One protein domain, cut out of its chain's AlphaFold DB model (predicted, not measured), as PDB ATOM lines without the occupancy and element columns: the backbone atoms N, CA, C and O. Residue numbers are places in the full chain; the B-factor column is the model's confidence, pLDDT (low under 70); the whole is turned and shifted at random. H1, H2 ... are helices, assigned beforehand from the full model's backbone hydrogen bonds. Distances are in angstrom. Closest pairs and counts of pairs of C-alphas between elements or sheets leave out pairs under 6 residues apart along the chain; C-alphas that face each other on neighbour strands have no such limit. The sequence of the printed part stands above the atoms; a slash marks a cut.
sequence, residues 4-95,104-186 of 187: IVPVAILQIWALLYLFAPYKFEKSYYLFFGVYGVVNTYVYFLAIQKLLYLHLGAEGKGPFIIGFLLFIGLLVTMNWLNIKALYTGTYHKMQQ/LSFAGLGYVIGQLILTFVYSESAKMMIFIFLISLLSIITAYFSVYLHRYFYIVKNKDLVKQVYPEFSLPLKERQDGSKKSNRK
ATOM      1  N   ILE A   4      -1.905  37.345 -16.542       80.94
ATOM      2  CA  ILE A   4      -1.571  38.166 -17.721       80.94
ATOM      3  C   ILE A   4      -0.272  37.687 -18.376       80.94
ATOM      4  O   ILE A   4      -0.211  37.521 -19.590       80.94
ATOM      5  N   VAL A   5       0.749  37.417 -17.562       81.69
ATOM      6  CA  VAL A   5       2.071  36.972 -18.024       81.69
ATOM      7  C   VAL A   5       2.006  35.638 -18.786       81.69
ATOM      8  O   VAL A   5       2.454  35.608 -19.934       81.69
ATOM      9  N   PRO A   6       1.428  34.547 -18.240       83.88
ATOM     10  CA  PRO A   6       1.369  33.280 -18.970       83.88
ATOM     11  C   PRO A   6       0.505  33.363 -20.237       83.88
ATOM     12  O   PRO A   6       0.840  32.734 -21.239       83.88
ATOM     13  N   VAL A   7      -0.559  34.176 -20.236       84.75
ATOM     14  CA  VAL A   7      -1.378  34.401 -21.438       84.75
ATOM     15  C   VAL A   7      -0.581  35.143 -22.513       84.75
ATOM     16  O   VAL A   7      -0.589  34.714 -23.662       84.75
ATOM     17  N   ALA A   8       0.153  36.201 -22.162       85.12
ATOM     18  CA  ALA A   8       0.967  36.950 -23.121       85.12
ATOM     19  C   ALA A   8       2.048  36.069 -23.774       85.12
ATOM     20  O   ALA A   8       2.202  36.086 -24.995       85.12
ATOM     21  N   ILE A   9       2.735  35.242 -22.979       87.62
ATOM     22  CA  ILE A   9       3.730  34.284 -23.483       87.62
ATOM     23  C   ILE A   9       3.088  33.304 -24.474       87.62
ATOM     24  O   ILE A   9       3.649  33.053 -25.541       87.62
ATOM     25  N   LEU A  10       1.897  32.780 -24.161       88.50
ATOM     26  CA  LEU A  10       1.178  31.887 -25.069       88.50
ATOM     27  C   LEU A  10       0.777  32.566 -26.374       88.50
ATOM     28  O   LEU A  10       0.890  31.938 -27.421       88.50
ATOM     29  N   GLN A  11       0.339  33.823 -26.340       86.81
ATOM     30  CA  GLN A  11      -0.017  34.540 -27.567       86.81
ATOM     31  C   GLN A  11       1.205  34.762 -28.462       86.81
ATOM     32  O   GLN A  11       1.132  34.552 -29.671       86.81
ATOM     33  N   ILE A  12       2.359  35.092 -27.876       87.50
ATOM     34  CA  ILE A  12       3.620  35.200 -28.625       87.50
ATOM     35  C   ILE A  12       4.007  33.841 -29.223       87.50
ATOM     36  O   ILE A  12       4.398  33.764 -30.386       87.50
ATOM     37  N   TRP A  13       3.855  32.753 -28.464       87.31
ATOM     38  CA  TRP A  13       4.122  31.406 -28.967       87.31
ATOM     39  C   TRP A  13       3.150  31.009 -30.093       87.31
ATOM     40  O   TRP A  13       3.567  30.410 -31.086       87.31
ATOM     41  N   ALA A  14       1.881  31.416 -30.001       85.88
ATOM     42  CA  ALA A  14       0.866  31.169 -31.022       85.88
ATOM     43  C   ALA A  14       1.260  31.748 -32.394       85.88
ATOM     44  O   ALA A  14       1.020  31.108 -33.422       85.88
ATOM     45  N   LEU A  15       1.931  32.909 -32.420       86.19
ATOM     46  CA  LEU A  15       2.382  33.556 -33.659       86.19
ATOM     47  C   LEU A  15       3.315  32.664 -34.490       86.19
ATOM     48  O   LEU A  15       3.245  32.689 -35.719       86.19
ATOM     49  N   LEU A  16       4.137  31.818 -33.857       84.25
ATOM     50  CA  LEU A  16       5.028  30.896 -34.577       84.25
ATOM     51  C   LEU A  16       4.251  29.928 -35.483       84.25
ATOM     52  O   LEU A  16       4.717  29.580 -36.573       84.25
ATOM     53  N   TYR A  17       3.057  29.517 -35.058       82.44
ATOM     54  CA  TYR A  17       2.208  28.595 -35.811       82.44
ATOM     55  C   TYR A  17       1.399  29.290 -36.904       82.44
ATOM     56  O   TYR A  17       1.013  28.631 -37.866       82.44
ATOM     57  N   LEU A  18       1.197  30.606 -36.805       79.12
ATOM     58  CA  LEU A  18       0.580  31.400 -37.866       79.12
ATOM     59  C   LEU A  18       1.526  31.553 -39.068       79.12
ATOM     60  O   LEU A  18       1.095  31.425 -40.210       79.12
ATOM     61  N   PHE A  19       2.824  31.755 -38.819       81.50
ATOM     62  CA  PHE A  19       3.814  31.927 -39.889       81.50
ATOM     63  C   PHE A  19       4.326  30.609 -40.488       81.50
ATOM     64  O   PHE A  19       4.658  30.564 -41.672       81.50
ATOM     65  N   ALA A  20       4.424  29.533 -39.700       78.31
ATOM     66  CA  ALA A  20       5.013  28.273 -40.165       78.31
ATOM     67  C   ALA A  20       4.325  27.023 -39.573       78.31
ATOM     68  O   ALA A  20       4.981  26.217 -38.899       78.31
ATOM     69  N   PRO A  21       3.028  26.797 -39.861       74.75
ATOM     70  CA  PRO A  21       2.233  25.745 -39.219       74.75
ATOM     71  C   PRO A  21       2.818  24.336 -39.419       74.75
ATOM     72  O   PRO A  21       2.954  23.571 -38.467       74.75
ATOM     73  N   TYR A  22       3.243  24.003 -40.643       72.88
ATOM     74  CA  TYR A  22       3.711  22.653 -40.996       72.88
ATOM     75  C   TYR A  22       5.114  22.319 -40.479       72.88
ATOM     76  O   TYR A  22       5.413  21.160 -40.195       72.88
ATOM     77  N   LYS A  23       5.977  23.332 -40.327       74.69
ATOM     78  CA  LYS A  23       7.353  23.146 -39.841       74.69
ATOM     79  C   LYS A  23       7.377  22.808 -38.349       74.69
ATOM     80  O   LYS A  23       8.244  22.069 -37.887       74.69
ATOM     81  N   PHE A  24       6.418  23.341 -37.596       79.88
ATOM     82  CA  PHE A  24       6.351  23.191 -36.145       79.88
ATOM     83  C   PHE A  24       5.274  22.207 -35.682       79.88
ATOM     84  O   PHE A  24       4.911  22.226 -34.510       79.88
ATOM     85  N   GLU A  25       4.823  21.295 -36.548       79.44
ATOM     86  CA  GLU A  25       3.738  20.344 -36.264       79.44
ATOM     87  C   GLU A  25       3.951  19.558 -34.958       79.44
ATOM     88  O   GLU A  25       3.051  19.464 -34.131       79.44
ATOM     89  N   LYS A  26       5.171  19.075 -34.685       82.31
ATOM     90  CA  LYS A  26       5.499  18.438 -33.396       82.31
ATOM     91  C   LYS A  26       5.358  19.402 -32.211       82.31
ATOM     92  O   LYS A  26       4.818  19.034 -31.175       82.31
ATOM     93  N   SER A  27       5.887  20.618 -32.337       86.94
ATOM     94  CA  SER A  27       5.844  21.629 -31.274       86.94
ATOM     95  C   SER A  27       4.419  22.129 -31.026       86.94
ATOM     96  O   SER A  27       4.094  22.460 -29.891       86.94
ATOM     97  N   TYR A  28       3.562  22.107 -32.048       88.06
ATOM     98  CA  TYR A  28       2.157  22.489 -31.954       88.06
ATOM     99  C   TYR A  28       1.391  21.635 -30.937       88.06
ATOM    100  O   TYR A  28       0.625  22.180 -30.151       88.06
ATOM    101  N   TYR A  29       1.651  20.323 -30.865       89.62
ATOM    102  CA  TYR A  29       1.041  19.462 -29.838       89.62
ATOM    103  C   TYR A  29       1.409  19.905 -28.415       89.62
ATOM    104  O   TYR A  29       0.551  19.921 -27.535       89.62
ATOM    105  N   LEU A  30       2.663  20.310 -28.190       91.94
ATOM    106  CA  LEU A  30       3.082  20.840 -26.892       91.94
ATOM    107  C   LEU A  30       2.389  22.172 -26.601       91.94
ATOM    108  O   LEU A  30       1.814  22.327 -25.529       91.94
ATOM    109  N   PHE A  31       2.416  23.103 -27.557       92.31
ATOM    110  CA  PHE A  31       1.761  24.402 -27.422       92.31
ATOM    111  C   PHE A  31       0.282  24.250 -27.085       92.31
ATOM    112  O   PHE A  31      -0.179  24.843 -26.121       92.31
ATOM    113  N   PHE A  32      -0.447  23.418 -27.829       91.31
ATOM    114  CA  PHE A  32      -1.879  23.233 -27.634       91.31
ATOM    115  C   PHE A  32      -2.197  22.602 -26.270       91.31
ATOM    116  O   PHE A  32      -3.150  23.001 -25.601       91.31
ATOM    117  N   GLY A  33      -1.341  21.685 -25.809       92.62
ATOM    118  CA  GLY A  33      -1.412  21.117 -24.466       92.62
ATOM    119  C   GLY A  33      -1.207  22.156 -23.358       92.62
ATOM    120  O   GLY A  33      -2.028  22.256 -22.443       92.62
ATOM    121  N   VAL A  34      -0.149  22.967 -23.456       93.69
ATOM    122  CA  VAL A  34       0.136  24.050 -22.494       93.69
ATOM    123  C   VAL A  34      -0.956  25.121 -22.543       93.69
ATOM    124  O   VAL A  34      -1.425  25.573 -21.500       93.69
ATOM    125  N   TYR A  35      -1.414  25.481 -23.742       93.12
ATOM    126  CA  TYR A  35      -2.524  26.399 -23.969       93.12
ATOM    127  C   TYR A  35      -3.796  25.929 -23.263       93.12
ATOM    128  O   TYR A  35      -4.465  26.737 -22.617       93.12
ATOM    129  N   GLY A  36      -4.105  24.630 -23.341       92.44
ATOM    130  CA  GLY A  36      -5.215  24.021 -22.614       92.44
ATOM    131  C   GLY A  36      -5.110  24.254 -21.111       92.44
ATOM    132  O   GLY A  36      -5.984  24.890 -20.529       92.44
ATOM    133  N   VAL A  37      -3.999  23.830 -20.499       94.31
ATOM    134  CA  VAL A  37      -3.771  23.960 -19.046       94.31
ATOM    135  C   VAL A  37      -3.864  25.415 -18.577       94.31
ATOM    136  O   VAL A  37      -4.554  25.707 -17.598       94.31
ATOM    137  N   VAL A  38      -3.199  26.337 -19.276       94.56
ATOM    138  CA  VAL A  38      -3.176  27.755 -18.888       94.56
ATOM    139  C   VAL A  38      -4.556  28.393 -19.034       94.56
ATOM    140  O   VAL A  38      -4.968  29.121 -18.134       94.56
ATOM    141  N   ASN A  39      -5.305  28.122 -20.107       92.62
ATOM    142  CA  ASN A  39      -6.652  28.684 -20.242       92.62
ATOM    143  C   ASN A  39      -7.628  28.099 -19.223       92.62
ATOM    144  O   ASN A  39      -8.415  28.848 -18.649       92.62
ATOM    145  N   THR A  40      -7.547  26.801 -18.924       93.31
ATOM    146  CA  THR A  40      -8.342  26.214 -17.838       93.31
ATOM    147  C   THR A  40      -8.024  26.889 -16.504       93.31
ATOM    148  O   THR A  40      -8.940  27.198 -15.743       93.31
ATOM    149  N   TYR A  41      -6.751  27.201 -16.241       94.19
ATOM    150  CA  TYR A  41      -6.346  27.955 -15.055       94.19
ATOM    151  C   TYR A  41      -6.890  29.395 -15.050       94.19
ATOM    152  O   TYR A  41      -7.389  29.862 -14.025       94.19
ATOM    153  N   VAL A  42      -6.858  30.093 -16.189       94.19
ATOM    154  CA  VAL A  42      -7.449  31.436 -16.339       94.19
ATOM    155  C   VAL A  42      -8.948  31.403 -16.036       94.19
ATOM    156  O   VAL A  42      -9.437  32.249 -15.286       94.19
ATOM    157  N   TYR A  43      -9.675  30.416 -16.564       92.88
ATOM    158  CA  TYR A  43     -11.103  30.249 -16.297       92.88
ATOM    159  C   TYR A  43     -11.387  29.895 -14.839       92.88
ATOM    160  O   TYR A  43     -12.310  30.462 -14.258       92.88
ATOM    161  N   PHE A  44     -10.563  29.051 -14.214       94.00
ATOM    162  CA  PHE A  44     -10.624  28.814 -12.772       94.00
ATOM    163  C   PHE A  44     -10.495  30.129 -11.985       94.00
ATOM    164  O   PHE A  44     -11.351  30.429 -11.155       94.00
ATOM    165  N   LEU A  45      -9.487  30.957 -12.284       94.12
ATOM    166  CA  LEU A  45      -9.316  32.254 -11.621       94.12
ATOM    167  C   LEU A  45     -10.493  33.205 -11.873       94.12
ATOM    168  O   LEU A  45     -10.878  33.948 -10.969       94.12
ATOM    169  N   ALA A  46     -11.070  33.188 -13.077       92.75
ATOM    170  CA  ALA A  46     -12.253  33.977 -13.403       92.75
ATOM    171  C   ALA A  46     -13.472  33.530 -12.580       92.75
ATOM    172  O   ALA A  46     -14.136  34.374 -11.983       92.75
ATOM    173  N   ILE A  47     -13.716  32.219 -12.475       91.81
ATOM    174  CA  ILE A  47     -14.793  31.644 -11.655       91.81
ATOM    175  C   ILE A  47     -14.608  32.021 -10.185       91.81
ATOM    176  O   ILE A  47     -15.550  32.504  -9.562       91.81
ATOM    177  N   GLN A  48     -13.394  31.872  -9.643       92.38
ATOM    178  CA  GLN A  48     -13.094  32.284  -8.271       92.38
ATOM    179  C   GLN A  48     -13.379  33.774  -8.077       92.38
ATOM    180  O   GLN A  48     -14.123  34.153  -7.179       92.38
ATOM    181  N   LYS A  49     -12.872  34.633  -8.965       91.62
ATOM    182  CA  LYS A  49     -13.120  36.076  -8.885       91.62
ATOM    183  C   LYS A  49     -14.619  36.409  -8.891       91.62
ATOM    184  O   LYS A  49     -15.038  37.271  -8.125       91.62
ATOM    185  N   LEU A  50     -15.420  35.741  -9.724       90.94
ATOM    186  CA  LEU A  50     -16.870  35.950  -9.772       90.94
ATOM    187  C   LEU A  50     -17.571  35.468  -8.494       90.94
ATOM    188  O   LEU A  50     -18.429  36.188  -7.988       90.94
ATOM    189  N   LEU A  51     -17.168  34.314  -7.950       89.69
ATOM    190  CA  LEU A  51     -17.685  33.773  -6.689       89.69
ATOM    191  C   LEU A  51     -17.458  34.734  -5.515       89.69
ATOM    192  O   LEU A  51     -18.396  35.050  -4.786       89.69
ATOM    193  N   TYR A  52     -16.230  35.230  -5.359       90.50
ATOM    194  CA  TYR A  52     -15.871  36.131  -4.260       90.50
ATOM    195  C   TYR A  52     -16.496  37.527  -4.403       90.50
ATOM    196  O   TYR A  52     -16.909  38.107  -3.408       90.50
ATOM    197  N   LEU A  53     -16.592  38.070  -5.623       90.00
ATOM    198  CA  LEU A  53     -17.105  39.433  -5.823       90.00
ATOM    199  C   LEU A  53     -18.632  39.534  -5.863       90.00
ATOM    200  O   LEU A  53     -19.164  40.545  -5.423       90.00
ATOM    201  N   HIS A  54     -19.331  38.537  -6.415       86.44
ATOM    202  CA  HIS A  54     -20.762  38.676  -6.727       86.44
ATOM    203  C   HIS A  54     -21.664  37.662  -6.022       86.44
ATOM    204  O   HIS A  54     -22.881  37.833  -6.019       86.44
ATOM    205  N   LEU A  55     -21.095  36.597  -5.452       81.44
ATOM    206  CA  LEU A  55     -21.855  35.551  -4.758       81.44
ATOM    207  C   LEU A  55     -21.550  35.495  -3.256       81.44
ATOM    208  O   LEU A  55     -22.009  34.577  -2.584       81.44
ATOM    209  N   GLY A  56     -20.795  36.468  -2.731       82.88
ATOM    210  CA  GLY A  56     -20.522  36.591  -1.297       82.88
ATOM    211  C   GLY A  56     -19.710  35.430  -0.726       82.88
ATOM    212  O   GLY A  56     -19.856  35.096   0.445       82.88
ATOM    213  N   ALA A  57     -18.889  34.765  -1.547       87.12
ATOM    214  CA  ALA A  57     -17.992  33.734  -1.045       87.12
ATOM    215  C   ALA A  57     -16.950  34.371  -0.112       87.12
ATOM    216  O   ALA A  57     -16.261  35.312  -0.497       87.12
ATOM    217  N   GLU A  58     -16.808  33.838   1.099       88.25
ATOM    218  CA  GLU A  58     -15.878  34.354   2.105       88.25
ATOM    219  C   GLU A  58     -14.874  33.285   2.562       88.25
ATOM    220  O   GLU A  58     -15.093  32.074   2.451       88.25
ATOM    221  N   GLY A  59     -13.728  33.741   3.072       91.25
ATOM    222  CA  GLY A  59     -12.663  32.870   3.568       91.25
ATOM    223  C   GLY A  59     -11.912  32.097   2.473       91.25
ATOM    224  O   GLY A  59     -12.020  32.370   1.281       91.25
ATOM    225  N   LYS A  60     -11.089  31.120   2.879       92.12
ATOM    226  CA  LYS A  60     -10.219  30.347   1.961       92.12
ATOM    227  C   LYS A  60     -10.872  29.075   1.399       92.12
ATOM    228  O   LYS A  60     -10.349  28.495   0.452       92.12
ATOM    229  N   GLY A  61     -11.989  28.633   1.976       91.00
ATOM    230  CA  GLY A  61     -12.649  27.365   1.638       91.00
ATOM    231  C   GLY A  61     -13.049  27.237   0.160       91.00
ATOM    232  O   GLY A  61     -12.597  26.291  -0.489       91.00
ATOM    233  N   PRO A  62     -13.819  28.190  -0.404       87.88
ATOM    234  CA  PRO A  62     -14.244  28.151  -1.808       87.88
ATOM    235  C   PRO A  62     -13.075  28.066  -2.797       87.88
ATOM    236  O   PRO A  62     -13.131  27.305  -3.765       87.88
ATOM    237  N   PHE A  63     -11.981  28.775  -2.510       90.94
ATOM    238  CA  PHE A  63     -10.759  28.704  -3.303       90.94
ATOM    239  C   PHE A  63     -10.094  27.326  -3.241       90.94
ATOM    240  O   PHE A  63      -9.734  26.788  -4.286       90.94
ATOM    241  N   ILE A  64      -9.951  26.733  -2.050       93.12
ATOM    242  CA  ILE A  64      -9.341  25.401  -1.884       93.12
ATOM    243  C   ILE A  64     -10.166  24.340  -2.618       93.12
ATOM    244  O   ILE A  64      -9.609  23.555  -3.384       93.12
ATOM    245  N   ILE A  65     -11.490  24.348  -2.438       87.94
ATOM    246  CA  ILE A  65     -12.397  23.413  -3.117       87.94
ATOM    247  C   ILE A  65     -12.302  23.601  -4.632       87.94
ATOM    248  O   ILE A  65     -12.101  22.633  -5.365       87.94
ATOM    249  N   GLY A  66     -12.378  24.843  -5.112       87.19
ATOM    250  CA  GLY A  66     -12.253  25.137  -6.535       87.19
ATOM    251  C   GLY A  66     -10.902  24.718  -7.114       87.19
ATOM    252  O   GLY A  66     -10.851  24.225  -8.238       87.19
ATOM    253  N   PHE A  67      -9.817  24.870  -6.354       91.94
ATOM    254  CA  PHE A  67      -8.484  24.444  -6.770       91.94
ATOM    255  C   PHE A  67      -8.389  22.918  -6.878       91.94
ATOM    256  O   PHE A  67      -7.877  22.407  -7.873       91.94
ATOM    257  N   LEU A  68      -8.947  22.180  -5.913       90.44
ATOM    258  CA  LEU A  68      -9.033  20.718  -5.983       90.44
ATOM    259  C   LEU A  68      -9.862  20.256  -7.187       90.44
ATOM    260  O   LEU A  68      -9.445  19.335  -7.887       90.44
ATOM    261  N   LEU A  69     -10.987  20.918  -7.474       90.88
ATOM    262  CA  LEU A  69     -11.805  20.633  -8.657       90.88
ATOM    263  C   LEU A  69     -11.063  20.946  -9.962       90.88
ATOM    264  O   LEU A  69     -11.157  20.174 -10.911       90.88
ATOM    265  N   PHE A  70     -10.297  22.035 -10.009       92.06
ATOM    266  CA  PHE A  70      -9.450  22.384 -11.152       92.06
ATOM    267  C   PHE A  70      -8.383  21.312 -11.425       92.06
ATOM    268  O   PHE A  70      -8.252  20.844 -12.558       92.06
ATOM    269  N   ILE A  71      -7.655  20.879 -10.390       92.81
ATOM    270  CA  ILE A  71      -6.667  19.799 -10.515       92.81
ATOM    271  C   ILE A  71      -7.356  18.489 -10.906       92.81
ATOM    272  O   ILE A  71      -6.903  17.811 -11.829       92.81
ATOM    273  N   GLY A  72      -8.479  18.164 -10.260       89.69
ATOM    274  CA  GLY A  72      -9.297  16.998 -10.576       89.69
ATOM    275  C   GLY A  72      -9.730  16.978 -12.039       89.69
ATOM    276  O   GLY A  72      -9.532  15.973 -12.711       89.69
ATOM    277  N   LEU A  73     -10.217  18.100 -12.574       90.75
ATOM    278  CA  LEU A  73     -10.615  18.229 -13.978       90.75
ATOM    279  C   LEU A  73      -9.456  17.899 -14.931       90.75
ATOM    280  O   LEU A  73      -9.632  17.093 -15.847       90.75
ATOM    281  N   LEU A  74      -8.269  18.474 -14.710       91.38
ATOM    282  CA  LEU A  74      -7.096  18.202 -15.548       91.38
ATOM    283  C   LEU A  74      -6.643  16.740 -15.448       91.38
ATOM    284  O   LEU A  74      -6.369  16.107 -16.474       91.38
ATOM    285  N   VAL A  75      -6.585  16.189 -14.234       90.25
ATOM    286  CA  VAL A  75      -6.176  14.798 -13.996       90.25
ATOM    287  C   VAL A  75      -7.166  13.831 -14.632       90.25
ATOM    288  O   VAL A  75      -6.754  12.950 -15.385       90.25
ATOM    289  N   THR A  76      -8.466  14.011 -14.396       88.19
ATOM    290  CA  THR A  76      -9.517  13.162 -14.961       88.19
ATOM    291  C   THR A  76      -9.507  13.215 -16.484       88.19
ATOM    292  O   THR A  76      -9.561  12.160 -17.109       88.19
ATOM    293  N   MET A  77      -9.362  14.392 -17.103       88.94
ATOM    294  CA  MET A  77      -9.286  14.504 -18.568       88.94
ATOM    295  C   MET A  77      -8.103  13.725 -19.151       88.94
ATOM    296  O   MET A  77      -8.268  12.951 -20.099       88.94
ATOM    297  N   ASN A  78      -6.916  13.874 -18.562       88.56
ATOM    298  CA  ASN A  78      -5.728  13.158 -19.025       88.56
ATOM    299  C   ASN A  78      -5.827  11.650 -18.760       88.56
ATOM    300  O   ASN A  78      -5.478  10.848 -19.629       88.56
ATOM    301  N   TRP A  79      -6.356  11.255 -17.603       84.12
ATOM    302  CA  TRP A  79      -6.561   9.854 -17.249       84.12
ATOM    303  C   TRP A  79      -7.571   9.163 -18.168       84.12
ATOM    304  O   TRP A  79      -7.291   8.072 -18.666       84.12
ATOM    305  N   LEU A  80      -8.707   9.804 -18.457       84.44
ATOM    306  CA  LEU A  80      -9.711   9.285 -19.389       84.44
ATOM    307  C   LEU A  80      -9.136   9.115 -20.795       84.44
ATOM    308  O   LEU A  80      -9.377   8.083 -21.419       84.44
ATOM    309  N   ASN A  81      -8.337  10.073 -21.273       86.25
ATOM    310  CA  ASN A  81      -7.662   9.948 -22.563       86.25
ATOM    311  C   ASN A  81      -6.691   8.758 -22.597       86.25
ATOM    312  O   ASN A  81      -6.717   7.963 -23.536       86.25
ATOM    313  N   ILE A  82      -5.845   8.620 -21.572       86.00
ATOM    314  CA  ILE A  82      -4.901   7.500 -21.462       86.00
ATOM    315  C   ILE A  82      -5.668   6.177 -21.447       86.00
ATOM    316  O   ILE A  82      -5.364   5.275 -22.226       86.00
ATOM    317  N   LYS A  83      -6.708   6.075 -20.615       83.12
ATOM    318  CA  LYS A  83      -7.555   4.885 -20.536       83.12
ATOM    319  C   LYS A  83      -8.162   4.557 -21.900       83.12
ATOM    320  O   LYS A  83      -7.992   3.437 -22.361       83.12
ATOM    321  N   ALA A  84      -8.783   5.531 -22.568       79.19
ATOM    322  CA  ALA A  84      -9.400   5.352 -23.882       79.19
ATOM    323  C   ALA A  84      -8.403   4.912 -24.968       79.19
ATOM    324  O   ALA A  84      -8.775   4.147 -25.865       79.19
ATOM    325  N   LEU A  85      -7.145   5.359 -24.873       81.12
ATOM    326  CA  LEU A  85      -6.060   4.945 -25.759       81.12
ATOM    327  C   LEU A  85      -5.701   3.468 -25.559       81.12
ATOM    328  O   LEU A  85      -5.658   2.718 -26.531       81.12
ATOM    329  N   TYR A  86      -5.487   3.040 -24.314       81.88
ATOM    330  CA  TYR A  86      -5.054   1.672 -24.011       81.88
ATOM    331  C   TYR A  86      -6.180   0.635 -24.083       81.88
ATOM    332  O   TYR A  86      -5.914  -0.529 -24.366       81.88
ATOM    333  N   THR A  87      -7.443   1.025 -23.888       77.50
ATOM    334  CA  THR A  87      -8.591   0.106 -23.998       77.50
ATOM    335  C   THR A  87      -9.109  -0.060 -25.431       77.50
ATOM    336  O   THR A  87     -10.128  -0.721 -25.643       77.50
ATOM    337  N   GLY A  88      -8.453   0.561 -26.421       73.69
ATOM    338  CA  GLY A  88      -8.888   0.536 -27.819       73.69
ATOM    339  C   GLY A  88     -10.233   1.232 -28.046       73.69
ATOM    340  O   GLY A  88     -10.889   0.992 -29.059       73.69
ATOM    341  N   THR A  89     -10.673   2.088 -27.118       74.19
ATOM    342  CA  THR A  89     -11.974   2.765 -27.205       74.19
ATOM    343  C   THR A  89     -12.041   3.658 -28.437       74.19
ATOM    344  O   THR A  89     -13.065   3.672 -29.110       74.19
ATOM    345  N   TYR A  90     -10.944   4.336 -28.793       70.00
ATOM    346  CA  TYR A  90     -10.883   5.134 -30.023       70.00
ATOM    347  C   TYR A  90     -11.084   4.290 -31.285       70.00
ATOM    348  O   TYR A  90     -11.811   4.708 -32.177       70.00
ATOM    349  N   HIS A  91     -10.511   3.084 -31.332       70.94
ATOM    350  CA  HIS A  91     -10.705   2.159 -32.448       70.94
ATOM    351  C   HIS A  91     -12.165   1.696 -32.534       70.94
ATOM    352  O   HIS A  91     -12.759   1.699 -33.607       70.94
ATOM    353  N   LYS A  92     -12.784   1.378 -31.390       70.44
ATOM    354  CA  LYS A  92     -14.211   1.022 -31.324       70.44
ATOM    355  C   LYS A  92     -15.120   2.183 -31.745       70.44
ATOM    356  O   LYS A  92     -16.086   1.955 -32.458       70.44
ATOM    357  N   MET A  93     -14.800   3.420 -31.352       68.56
ATOM    358  CA  MET A  93     -15.538   4.621 -31.773       68.56
ATOM    359  C   MET A  93     -15.382   4.906 -33.271       68.56
ATOM    360  O   MET A  93     -16.338   5.344 -33.895       68.56
ATOM    361  N   GLN A  94     -14.208   4.650 -33.855       69.88
ATOM    362  CA  GLN A  94     -13.986   4.786 -35.300       69.88
ATOM    363  C   GLN A  94     -14.743   3.732 -36.118       69.88
ATOM    364  O   GLN A  94     -15.095   3.997 -37.263       69.88
ATOM    365  N   GLN A  95     -14.989   2.554 -35.539       69.62
ATOM    366  CA  GLN A  95     -15.758   1.471 -36.159       69.62
ATOM    367  C   GLN A  95     -17.271   1.589 -35.955       69.62
ATOM    368  O   GLN A  95     -18.029   0.930 -36.660       69.62
ATOM    369  N   LEU A 104     -32.191  14.042 -31.077       48.38
ATOM    370  CA  LEU A 104     -31.953  14.584 -29.727       48.38
ATOM    371  C   LEU A 104     -32.488  16.026 -29.618       48.38
ATOM    372  O   LEU A 104     -31.740  16.992 -29.566       48.38
ATOM    373  N   SER A 105     -33.817  16.151 -29.685       55.84
ATOM    374  CA  SER A 105     -34.688  17.237 -29.196       55.84
ATOM    375  C   SER A 105     -34.064  18.612 -28.875       55.84
ATOM    376  O   SER A 105     -34.136  19.093 -27.742       55.84
ATOM    377  N   PHE A 106     -33.552  19.315 -29.888       55.88
ATOM    378  CA  PHE A 106     -33.080  20.703 -29.753       55.88
ATOM    379  C   PHE A 106     -34.194  21.704 -29.391       55.88
ATOM    380  O   PHE A 106     -33.922  22.711 -28.741       55.88
ATOM    381  N   ALA A 107     -35.454  21.418 -29.736       55.28
ATOM    382  CA  ALA A 107     -36.586  22.296 -29.425       55.28
ATOM    383  C   ALA A 107     -36.966  22.280 -27.928       55.28
ATOM    384  O   ALA A 107     -37.215  23.332 -27.342       55.28
ATOM    385  N   GLY A 108     -36.950  21.103 -27.288       55.16
ATOM    386  CA  GLY A 108     -37.238  20.961 -25.855       55.16
ATOM    387  C   GLY A 108     -36.108  21.498 -24.973       55.16
ATOM    388  O   GLY A 108     -36.365  22.203 -24.000       55.16
ATOM    389  N   LEU A 109     -34.852  21.243 -25.360       61.44
ATOM    390  CA  LEU A 109     -33.684  21.824 -24.692       61.44
ATOM    391  C   LEU A 109     -33.651  23.348 -24.839       61.44
ATOM    392  O   LEU A 109     -33.423  24.037 -23.852       61.44
ATOM    393  N   GLY A 110     -33.941  23.884 -26.028       67.06
ATOM    394  CA  GLY A 110     -33.991  25.329 -26.265       67.06
ATOM    395  C   GLY A 110     -35.052  26.047 -25.427       67.06
ATOM    396  O   GLY A 110     -34.766  27.107 -24.879       67.06
ATOM    397  N   TYR A 111     -36.243  25.459 -25.263       69.06
ATOM    398  CA  TYR A 111     -37.309  26.028 -24.427       69.06
ATOM    399  C   TYR A 111     -36.952  26.017 -22.933       69.06
ATOM    400  O   TYR A 111     -37.111  27.030 -22.256       69.06
ATOM    401  N   VAL A 112     -36.409  24.905 -22.421       69.12
ATOM    402  CA  VAL A 112     -35.978  24.798 -21.015       69.12
ATOM    403  C   VAL A 112     -34.798  25.733 -20.729       69.12
ATOM    404  O   VAL A 112     -34.803  26.439 -19.721       69.12
ATOM    405  N   ILE A 113     -33.821  25.807 -21.637       70.69
ATOM    406  CA  ILE A 113     -32.691  26.742 -21.544       70.69
ATOM    407  C   ILE A 113     -33.189  28.194 -21.624       70.69
ATOM    408  O   ILE A 113     -32.768  29.023 -20.823       70.69
ATOM    409  N   GLY A 114     -34.122  28.502 -22.528       70.00
ATOM    410  CA  GLY A 114     -34.722  29.831 -22.669       70.00
ATOM    411  C   GLY A 114     -35.501  30.275 -21.428       70.00
ATOM    412  O   GLY A 114     -35.350  31.415 -20.991       70.00
ATOM    413  N   GLN A 115     -36.271  29.373 -20.814       69.50
ATOM    414  CA  GLN A 115     -37.011  29.647 -19.576       69.50
ATOM    415  C   GLN A 115     -36.093  29.806 -18.358       69.50
ATOM    416  O   GLN A 115     -36.338  30.669 -17.511       69.50
ATOM    417  N   LEU A 116     -34.998  29.042 -18.283       63.91
ATOM    418  CA  LEU A 116     -33.960  29.256 -17.272       63.91
ATOM    419  C   LEU A 116     -33.314  30.635 -17.452       63.91
ATOM    420  O   LEU A 116     -33.242  31.400 -16.496       63.91
ATOM    421  N   ILE A 117     -32.921  30.998 -18.678       65.56
ATOM    422  CA  ILE A 117     -32.345  32.317 -18.981       65.56
ATOM    423  C   ILE A 117     -33.305  33.442 -18.561       65.56
ATOM    424  O   ILE A 117     -32.885  34.345 -17.842       65.56
ATOM    425  N   LEU A 118     -34.587  33.377 -18.935       60.81
ATOM    426  CA  LEU A 118     -35.586  34.405 -18.596       60.81
ATOM    427  C   LEU A 118     -35.822  34.541 -17.084       60.81
ATOM    428  O   LEU A 118     -35.911  35.659 -16.577       60.81
ATOM    429  N   THR A 119     -35.855  33.422 -16.354       60.66
ATOM    430  CA  THR A 119     -36.038  33.400 -14.890       60.66
ATOM    431  C   THR A 119     -34.846  34.025 -14.151       60.66
ATOM    432  O   THR A 119     -35.003  34.660 -13.110       60.66
ATOM    433  N   PHE A 120     -33.642  33.902 -14.712       56.97
ATOM    434  CA  PHE A 120     -32.392  34.367 -14.106       56.97
ATOM    435  C   PHE A 120     -31.962  35.784 -14.524       56.97
ATOM    436  O   PHE A 120     -31.021  36.338 -13.954       56.97
ATOM    437  N   VAL A 121     -32.656  36.418 -15.474       59.50
ATOM    438  CA  VAL A 121     -32.381  37.804 -15.911       59.50
ATOM    439  C   VAL A 121     -32.772  38.850 -14.851       59.50
ATOM    440  O   VAL A 121     -32.309  39.990 -14.927       59.50
ATOM    441  N   TYR A 122     -33.544  38.483 -13.823       59.25
ATOM    442  CA  TYR A 122     -34.050  39.440 -12.832       59.25
ATOM    443  C   TYR A 122     -33.170  39.658 -11.592       59.25
ATOM    444  O   TYR A 122     -33.314  40.700 -10.958       59.25
ATOM    445  N   SER A 123     -32.226  38.765 -11.257       71.50
ATOM    446  CA  SER A 123     -31.285  38.999 -10.146       71.50
ATOM    447  C   SER A 123     -29.835  39.044 -10.629       71.50
ATOM    448  O   SER A 123     -29.414  38.249 -11.470       71.50
ATOM    449  N   GLU A 124     -29.045  39.991 -10.113       74.19
ATOM    450  CA  GLU A 124     -27.618  40.090 -10.455       74.19
ATOM    451  C   GLU A 124     -26.867  38.795 -10.118       74.19
ATOM    452  O   GLU A 124     -26.066  38.312 -10.920       74.19
ATOM    453  N   SER A 125     -27.196  38.167  -8.987       74.81
ATOM    454  CA  SER A 125     -26.617  36.890  -8.567       74.81
ATOM    455  C   SER A 125     -26.937  35.750  -9.541       74.81
ATOM    456  O   SER A 125     -26.075  34.920  -9.828       74.81
ATOM    457  N   ALA A 126     -28.147  35.727 -10.106       76.81
ATOM    458  CA  ALA A 126     -28.552  34.732 -11.092       76.81
ATOM    459  C   ALA A 126     -27.815  34.891 -12.432       76.81
ATOM    460  O   ALA A 126     -27.326  33.904 -12.989       76.81
ATOM    461  N   LYS A 127     -27.643  36.130 -12.913       81.25
ATOM    462  CA  LYS A 127     -26.804  36.413 -14.092       81.25
ATOM    463  C   LYS A 127     -25.374  35.917 -13.883       81.25
ATOM    464  O   LYS A 127     -24.811  35.259 -14.757       81.25
ATOM    465  N   MET A 128     -24.796  36.184 -12.713       83.50
ATOM    466  CA  MET A 128     -23.429  35.766 -12.388       83.50
ATOM    467  C   MET A 128     -23.290  34.244 -12.293       83.50
ATOM    468  O   MET A 128     -22.278  33.695 -12.732       83.50
ATOM    469  N   MET A 129     -24.323  33.547 -11.819       83.50
ATOM    470  CA  MET A 129     -24.368  32.085 -11.813       83.50
ATOM    471  C   MET A 129     -24.346  31.501 -13.236       83.50
ATOM    472  O   MET A 129     -23.591  30.563 -13.496       83.50
ATOM    473  N   ILE A 130     -25.086  32.097 -14.182       84.31
ATOM    474  CA  ILE A 130     -25.030  31.711 -15.603       84.31
ATOM    475  C   ILE A 130     -23.630  31.945 -16.177       84.31
ATOM    476  O   ILE A 130     -23.094  31.068 -16.856       84.31
ATOM    477  N   PHE A 131     -23.003  33.089 -15.893       86.81
ATOM    478  CA  PHE A 131     -21.637  33.354 -16.355       86.81
ATOM    479  C   PHE A 131     -20.640  32.326 -15.819       86.81
ATOM    480  O   PHE A 131     -19.835  31.801 -16.589       86.81
ATOM    481  N   ILE A 132     -20.718  31.984 -14.532       88.88
ATOM    482  CA  ILE A 132     -19.880  30.938 -13.936       88.88
ATOM    483  C   ILE A 132     -20.122  29.596 -14.626       88.88
ATOM    484  O   ILE A 132     -19.157  28.902 -14.948       88.88
ATOM    485  N   PHE A 133     -21.377  29.242 -14.904       87.06
ATOM    486  CA  PHE A 133     -21.716  28.014 -15.617       87.06
ATOM    487  C   PHE A 133     -21.107  27.978 -17.030       87.06
ATOM    488  O   PHE A 133     -20.420  27.018 -17.382       87.06
ATOM    489  N   LEU A 134     -21.267  29.046 -17.817       89.56
ATOM    490  CA  LEU A 134     -20.700  29.144 -19.168       89.56
ATOM    491  C   LEU A 134     -19.165  29.093 -19.160       89.56
ATOM    492  O   LEU A 134     -18.563  28.370 -19.958       89.56
ATOM    493  N   ILE A 135     -18.521  29.804 -18.232       90.44
ATOM    494  CA  ILE A 135     -17.060  29.764 -18.062       90.44
ATOM    495  C   ILE A 135     -16.609  28.363 -17.622       90.44
ATOM    496  O   ILE A 135     -15.564  27.883 -18.065       90.44
ATOM    497  N   SER A 136     -17.410  27.662 -16.817       87.31
ATOM    498  CA  SER A 136     -17.130  26.279 -16.419       87.31
ATOM    499  C   SER A 136     -17.174  25.330 -17.617       87.31
ATOM    500  O   SER A 136     -16.273  24.504 -17.763       87.31
ATOM    501  N   LEU A 137     -18.130  25.486 -18.538       89.06
ATOM    502  CA  LEU A 137     -18.148  24.715 -19.789       89.06
ATOM    503  C   LEU A 137     -16.905  24.990 -20.654       89.06
ATOM    504  O   LEU A 137     -16.279  24.054 -21.154       89.06
ATOM    505  N   LEU A 138     -16.485  26.255 -20.773       90.88
ATOM    506  CA  LEU A 138     -15.240  26.619 -21.465       90.88
ATOM    507  C   LEU A 138     -13.998  26.013 -20.788       90.88
ATOM    508  O   LEU A 138     -13.046  25.608 -21.467       90.88
ATOM    509  N   SER A 139     -14.008  25.899 -19.458       88.12
ATOM    510  CA  SER A 139     -12.930  25.251 -18.706       88.12
ATOM    511  C   SER A 139     -12.813  23.760 -19.033       88.12
ATOM    512  O   SER A 139     -11.702  23.267 -19.201       88.12
ATOM    513  N   ILE A 140     -13.936  23.063 -19.242       88.56
ATOM    514  CA  ILE A 140     -13.961  21.651 -19.654       88.56
ATOM    515  C   ILE A 140     -13.358  21.489 -21.055       88.56
ATOM    516  O   ILE A 140     -12.510  20.621 -21.268       88.56
ATOM    517  N   ILE A 141     -13.748  22.351 -22.001       89.81
ATOM    518  CA  ILE A 141     -13.232  22.324 -23.381       89.81
ATOM    519  C   ILE A 141     -11.716  22.553 -23.398       89.81
ATOM    520  O   ILE A 141     -10.972  21.828 -24.056       89.81
ATOM    521  N   THR A 142     -11.232  23.540 -22.647       91.25
ATOM    522  CA  THR A 142      -9.789  23.826 -22.580       91.25
ATOM    523  C   THR A 142      -9.015  22.770 -21.795       91.25
ATOM    524  O   THR A 142      -7.891  22.439 -22.175       91.25
ATOM    525  N   ALA A 143      -9.629  22.145 -20.789       88.94
ATOM    526  CA  ALA A 143      -9.026  21.031 -20.069       88.94
ATOM    527  C   ALA A 143      -8.835  19.823 -20.990       88.94
ATOM    528  O   ALA A 143      -7.811  19.146 -20.904       88.94
ATOM    529  N   TYR A 144      -9.754  19.588 -21.931       90.12
ATOM    530  CA  TYR A 144      -9.565  18.572 -22.964       90.12
ATOM    531  C   TYR A 144      -8.325  18.847 -23.831       90.12
ATOM    532  O   TYR A 144      -7.592  17.917 -24.155       90.12
ATOM    533  N   PHE A 145      -8.002  20.106 -24.146       91.56
ATOM    534  CA  PHE A 145      -6.787  20.423 -24.910       91.56
ATOM    535  C   PHE A 145      -5.500  20.021 -24.177       91.56
ATOM    536  O   PHE A 145      -4.523  19.671 -24.838       91.56
ATOM    537  N   SER A 146      -5.504  19.952 -22.838       92.19
ATOM    538  CA  SER A 146      -4.337  19.496 -22.058       92.19
ATOM    539  C   SER A 146      -3.877  18.076 -22.415       92.19
ATOM    540  O   SER A 146      -2.688  17.776 -22.326       92.19
ATOM    541  N   VAL A 147      -4.779  17.238 -22.938       91.94
ATOM    542  CA  VAL A 147      -4.484  15.889 -23.447       91.94
ATOM    543  C   VAL A 147      -3.378  15.887 -24.509       91.94
ATOM    544  O   VAL A 147      -2.629  14.913 -24.651       91.94
ATOM    545  N   TYR A 148      -3.222  16.987 -25.248       91.25
ATOM    546  CA  TYR A 148      -2.188  17.115 -26.272       91.25
ATOM    547  C   TYR A 148      -0.765  17.079 -25.689       91.25
ATOM    548  O   TYR A 148       0.163  16.722 -26.417       91.25
ATOM    549  N   LEU A 149      -0.588  17.316 -24.379       91.50
ATOM    550  CA  LEU A 149       0.682  17.078 -23.682       91.50
ATOM    551  C   LEU A 149       1.085  15.603 -23.748       91.50
ATOM    552  O   LEU A 149       2.202  15.282 -24.153       91.50
ATOM    553  N   HIS A 150       0.166  14.691 -23.416       89.69
ATOM    554  CA  HIS A 150       0.423  13.254 -23.507       89.69
ATOM    555  C   HIS A 150       0.768  12.851 -24.949       89.69
ATOM    556  O   HIS A 150       1.738  12.128 -25.189       89.69
ATOM    557  N   ARG A 151       0.017  13.379 -25.927       88.00
ATOM    558  CA  ARG A 151       0.266  13.127 -27.355       88.00
ATOM    559  C   ARG A 151       1.647  13.620 -27.792       88.00
ATOM    560  O   ARG A 151       2.342  12.908 -28.512       88.00
ATOM    561  N   TYR A 152       2.071  14.791 -27.322       91.50
ATOM    562  CA  TYR A 152       3.405  15.322 -27.581       91.50
ATOM    563  C   TYR A 152       4.505  14.393 -27.056       91.50
ATOM    564  O   TYR A 152       5.388  14.002 -27.823       91.50
ATOM    565  N   PHE A 153       4.442  13.996 -25.780       90.38
ATOM    566  CA  PHE A 153       5.452  13.109 -25.193       90.38
ATOM    567  C   PHE A 153       5.501  11.752 -25.902       90.38
ATOM    568  O   PHE A 153       6.589  11.231 -26.165       90.38
ATOM    569  N   TYR A 154       4.343  11.221 -26.298       89.50
ATOM    570  CA  TYR A 154       4.267   9.998 -27.090       89.50
ATOM    571  C   TYR A 154       4.967  10.141 -28.451       89.50
ATOM    572  O   TYR A 154       5.780   9.287 -28.810       89.50
ATOM    573  N   ILE A 155       4.709  11.228 -29.190       88.88
ATOM    574  CA  ILE A 155       5.341  11.501 -30.493       88.88
ATOM    575  C   ILE A 155       6.856  11.669 -30.344       88.88
ATOM    576  O   ILE A 155       7.620  11.185 -31.178       88.88
ATOM    577  N   VAL A 156       7.314  12.346 -29.287       89.56
ATOM    578  CA  VAL A 156       8.746  12.546 -29.034       89.56
ATOM    579  C   VAL A 156       9.459  11.222 -28.760       89.56
ATOM    580  O   VAL A 156      10.579  11.050 -29.245       89.56
ATOM    581  N   LYS A 157       8.817  10.301 -28.032       91.25
ATOM    582  CA  LYS A 157       9.371   8.982 -27.699       91.25
ATOM    583  C   LYS A 157       9.341   8.002 -28.880       91.25
ATOM    584  O   LYS A 157      10.238   7.181 -28.995       91.25
ATOM    585  N   ASN A 158       8.344   8.104 -29.762       91.50
ATOM    586  CA  ASN A 158       8.072   7.123 -30.822       91.50
ATOM    587  C   ASN A 158       8.202   7.712 -32.236       91.50
ATOM    588  O   ASN A 158       7.398   7.410 -33.117       91.50
ATOM    589  N   LYS A 159       9.188   8.587 -32.469       86.56
ATOM    590  CA  LYS A 159       9.312   9.330 -33.739       86.56
ATOM    591  C   LYS A 159       9.378   8.428 -34.969       86.56
ATOM    592  O   LYS A 159       8.759   8.758 -35.976       86.56
ATOM    593  N   ASP A 160      10.106   7.318 -34.891       87.62
ATOM    594  CA  ASP A 160      10.298   6.424 -36.036       87.62
ATOM    595  C   ASP A 160       8.994   5.719 -36.414       87.62
ATOM    596  O   ASP A 160       8.621   5.712 -37.582       87.62
ATOM    597  N   LEU A 161       8.232   5.251 -35.419       88.44
ATOM    598  CA  LEU A 161       6.892   4.687 -35.621       88.44
ATOM    599  C   LEU A 161       5.933   5.719 -36.227       88.44
ATOM    600  O   LEU A 161       5.195   5.414 -37.161       88.44
ATOM    601  N   VAL A 162       5.974   6.966 -35.742       86.62
ATOM    602  CA  VAL A 162       5.155   8.049 -36.309       86.62
ATOM    603  C   VAL A 162       5.524   8.301 -37.770       86.62
ATOM    604  O   VAL A 162       4.620   8.454 -38.583       86.62
ATOM    605  N   LYS A 163       6.813   8.301 -38.127       85.69
ATOM    606  CA  LYS A 163       7.261   8.479 -39.519       85.69
ATOM    607  C   LYS A 163       6.950   7.285 -40.421       85.69
ATOM    608  O   LYS A 163       6.768   7.486 -41.615       85.69
ATOM    609  N   GLN A 164       6.876   6.069 -39.885       87.38
ATOM    610  CA  GLN A 164       6.448   4.898 -40.657       87.38
ATOM    611  C   GLN A 164       4.982   5.017 -41.091       87.38
ATOM    612  O   GLN A 164       4.656   4.708 -42.232       87.38
ATOM    613  N   VAL A 165       4.109   5.503 -40.201       85.31
ATOM    614  CA  VAL A 165       2.677   5.691 -40.497       85.31
ATOM    615  C   VAL A 165       2.419   7.007 -41.245       85.31
ATOM    616  O   VAL A 165       1.592   7.058 -42.151       85.31
ATOM    617  N   TYR A 166       3.152   8.066 -40.896       83.94
ATOM    618  CA  TYR A 166       3.043   9.410 -41.467       83.94
ATOM    619  C   TYR A 166       4.423   9.932 -41.904       83.94
ATOM    620  O   TYR A 166       5.039  10.732 -41.192       83.94
ATOM    621  N   PRO A 167       4.919   9.535 -43.091       83.31
ATOM    622  CA  PRO A 167       6.244   9.930 -43.582       83.31
ATOM    623  C   PRO A 167       6.420  11.444 -43.733       83.31
ATOM    624  O   PRO A 167       7.523  11.966 -43.597       83.31
ATOM    625  N   GLU A 168       5.319  12.156 -43.970       83.12
ATOM    626  CA  GLU A 168       5.300  13.607 -44.153       83.12
ATOM    627  C   GLU A 168       5.243  14.409 -42.844       83.12
ATOM    628  O   GLU A 168       5.227  15.645 -42.859       83.12
ATOM    629  N   PHE A 169       5.202  13.729 -41.697       81.94
ATOM    630  CA  PHE A 169       5.071  14.371 -40.396       81.94
ATOM    631  C   PHE A 169       6.233  15.337 -40.119       81.94
ATOM    632  O   PHE A 169       7.407  14.967 -40.183       81.94
ATOM    633  N   SER A 170       5.902  16.577 -39.745       78.56
ATOM    634  CA  SER A 170       6.843  17.696 -39.549       78.56
ATOM    635  C   SER A 170       7.605  18.178 -40.798       78.56
ATOM    636  O   SER A 170       8.491  19.024 -40.659       78.56
ATOM    637  N   LEU A 171       7.273  17.705 -42.009       81.38
ATOM    638  CA  LEU A 171       7.844  18.266 -43.239       81.38
ATOM    639  C   LEU A 171       7.192  19.619 -43.583       81.38
ATOM    640  O   LEU A 171       5.972  19.765 -43.420       81.38
ATOM    641  N   PRO A 172       7.954  20.604 -44.096       79.19
ATOM    642  CA  PRO A 172       7.406  21.830 -44.669       79.19
ATOM    643  C   PRO A 172       6.459  21.548 -45.843       79.19
ATOM    644  O   PRO A 172       6.634  20.580 -46.579       79.19
ATOM    645  N   LEU A 173       5.495  22.444 -46.076       77.81
ATOM    646  CA  LEU A 173       4.466  22.273 -47.113       77.81
ATOM    647  C   LEU A 173       5.042  21.983 -48.512       77.81
ATOM    648  O   LEU A 173       4.493  21.161 -49.239       77.81
ATOM    649  N   LYS A 174       6.155  22.633 -48.875       78.88
ATOM    650  CA  LYS A 174       6.813  22.442 -50.178       78.88
ATOM    651  C   LYS A 174       7.291  20.997 -50.370       78.88
ATOM    652  O   LYS A 174       7.032  20.398 -51.404       78.88
ATOM    653  N   GLU A 175       7.903  20.415 -49.340       78.69
ATOM    654  CA  GLU A 175       8.431  19.044 -49.380       78.69
ATOM    655  C   GLU A 175       7.311  17.993 -49.410       78.69
ATOM    656  O   GLU A 175       7.437  16.977 -50.093       78.69
ATOM    657  N   ARG A 176       6.180  18.272 -48.746       79.38
ATOM    658  CA  ARG A 176       4.964  17.438 -48.815       79.38
ATOM    659  C   ARG A 176       4.394  17.360 -50.231       79.38
ATOM    660  O   ARG A 176       4.112  16.286 -50.758       79.38
ATOM    661  N   GLN A 177       4.268  18.512 -50.890       76.19
ATOM    662  CA  GLN A 177       3.720  18.590 -52.249       76.19
ATOM    663  C   GLN A 177       4.631  17.927 -53.296       76.19
ATOM    664  O   GLN A 177       4.133  17.335 -54.256       76.19
ATOM    665  N   ASP A 178       5.949  17.981 -53.112       71.88
ATOM    666  CA  ASP A 178       6.899  17.316 -54.008       71.88
ATOM    667  C   ASP A 178       6.892  15.787 -53.843       71.88
ATOM    668  O   ASP A 178       7.022  15.053 -54.831       71.88
ATOM    669  N   GLY A 179       6.672  15.295 -52.617       64.88
ATOM    670  CA  GLY A 179       6.465  13.873 -52.330       64.88
ATOM    671  C   GLY A 179       5.228  13.304 -53.032       64.88
ATOM    672  O   GLY A 179       5.321  12.277 -53.715       64.88
ATOM    673  N   SER A 180       4.094  14.011 -52.960       61.94
ATOM    674  CA  SER A 180       2.849  13.573 -53.610       61.94
ATOM    675  C   SER A 180       2.948  13.578 -55.142       61.94
ATOM    676  O   SER A 180       2.524  12.624 -55.801       61.94
ATOM    677  N   LYS A 181       3.609  14.587 -55.732       59.91
ATOM    678  CA  LYS A 181       3.871  14.644 -57.181       59.91
ATOM    679  C   LYS A 181       4.774  13.505 -57.661       59.91
ATOM    680  O   LYS A 181       4.537  12.962 -58.740       59.91
ATOM    681  N   LYS A 182       5.793  13.116 -56.881       58.75
ATOM    682  CA  LYS A 182       6.651  11.957 -57.201       58.75
ATOM    683  C   LYS A 182       5.903  10.627 -57.113       58.75
ATOM    684  O   LYS A 182       6.180   9.746 -57.923       58.75
ATOM    685  N   SER A 183       4.974  10.478 -56.169       59.06
ATOM    686  CA  SER A 183       4.130   9.282 -56.054       59.06
ATOM    687  C   SER A 183       3.185   9.133 -57.252       59.06
ATOM    688  O   SER A 183       3.119   8.055 -57.838       59.06
ATOM    689  N   ASN A 184       2.543  10.222 -57.688       57.62
ATOM    690  CA  ASN A 184       1.631  10.203 -58.837       57.62
ATOM    691  C   ASN A 184       2.323  10.017 -60.196       57.62
ATOM    692  O   ASN A 184       1.683   9.551 -61.124       57.62
ATOM    693  N   ARG A 185       3.616  10.348 -60.331       56.12
ATOM    694  CA  ARG A 185       4.398  10.071 -61.554       56.12
ATOM    695  C   ARG A 185       4.895   8.623 -61.668       56.12
ATOM    696  O   ARG A 185       5.468   8.270 -62.691       56.12
ATOM    697  N   LYS A 186       4.763   7.822 -60.605       52.84
ATOM    698  CA  LYS A 186       5.182   6.409 -60.559       52.84
ATOM    699  C   LYS A 186       4.014   5.420 -60.705       52.84
ATOM    700  O   LYS A 186       4.259   4.219 -60.660       52.84
TER     701      LYS A 186
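What this domain is: This is residues 4 to 95 and 104 to 186 of the 187 residues of an uncharacterized protein of Sporosarcina psychrophila (UniProt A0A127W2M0). A long helix, H2, makes the core of a loose, elongated bundle: H3 and H6 run beside it at shallow tilts, H1 packs on its residues 28 to 39, and H7, following H6, packs on its residues 26 to 34. The short H4 lies past the end of H3, H8 and H9 extend beyond H7, and two stretches stick out, residues 104 to 115, mostly of H5, and residues 181 to 186, mostly of H9. The printed part has 175 residues with nine named helices, H1 to H9 in order, and no named strand, and its class is all helix. It is loose, with a radius of gyration of the C-alphas of 21.6 A and spans of 70 by 42 by 33 A.

How they stand to each other: H1, residues 4 to 19, and H2, residues 25 to 54, form a helical hairpin; they touch at Leu 10 and Tyr 35, whose C-alphas are the closest at 6.7 A, and run opposite ways at a shallow tilt of 32 degrees. H2 is the hub, touching four helices. With H3, residues 61 to 86, it forms another hairpin, with a shallow tilt of 28 degrees; the closest C-alphas are those of Gln 48 and Phe 63, 6.6 A apart. H4, residues 89 to 95, is close to H3 but not clearly touching, with the C-alphas of Ala 84 and Tyr 90 closest at 6.3 A. H5, residues 106 to 120, and H6, residues 124 to 145, touch only at the corner, and only just, with 3 pairs of C-alphas within 8 A; the closest are those of Phe 120 and Ala 126, 4.9 A apart. H2, H3 and H6 form a bundle, three helices side by side. H6 touches H2 with 34 such pairs, opposite ways at a shallow tilt of 18 degrees, and the C-alphas of Gly 36 and Phe 145 are closest at 4.5 A. H6 touches H3 through residues 140 to 144, closest at the C-alphas of Leu 74 and Ala 143, 5.7 A. H7, residues 148 to 157, touches H2, with the C-alphas of Gly 33 and Tyr 148 closest at 4.5 A. H8, residues 159 to 165, is about perpendicular to H7 at 82 degrees, close but not clearly touching: the C-alphas of Ile 155 and Val 162 are closest at 6.8 A. H9, residues 173 to 184, touches no helix. Every O i to N i+4 pair is within hydrogen-bond range in H3 to H9, against 10 of 12 in H1 and 24 of 26 in H2.

Where its parts are: H1 begins at C-alpha 4, (-1.571, 38.166, -17.721), and H9 ends at C-alpha 184, (1.631, 10.203, -58.837). From first to last C-alpha H2 measures 42.5 A, H3 37.1 A and H6 32.1 A.

The domain as a whole: The C-alphas of Glu 58 and Lys 186 are the two farthest apart, 71.8 A. Residues 96 to 103 are not printed, and C-alphas 95 and 104 are 21.8 A apart across the cut. Of the links that are printed whole, none is long. The mean pLDDT of the printed part is 82.0, and it is under 70 at residues 93 to 95, 104 to 112, 115 to 122 and 179 to 186.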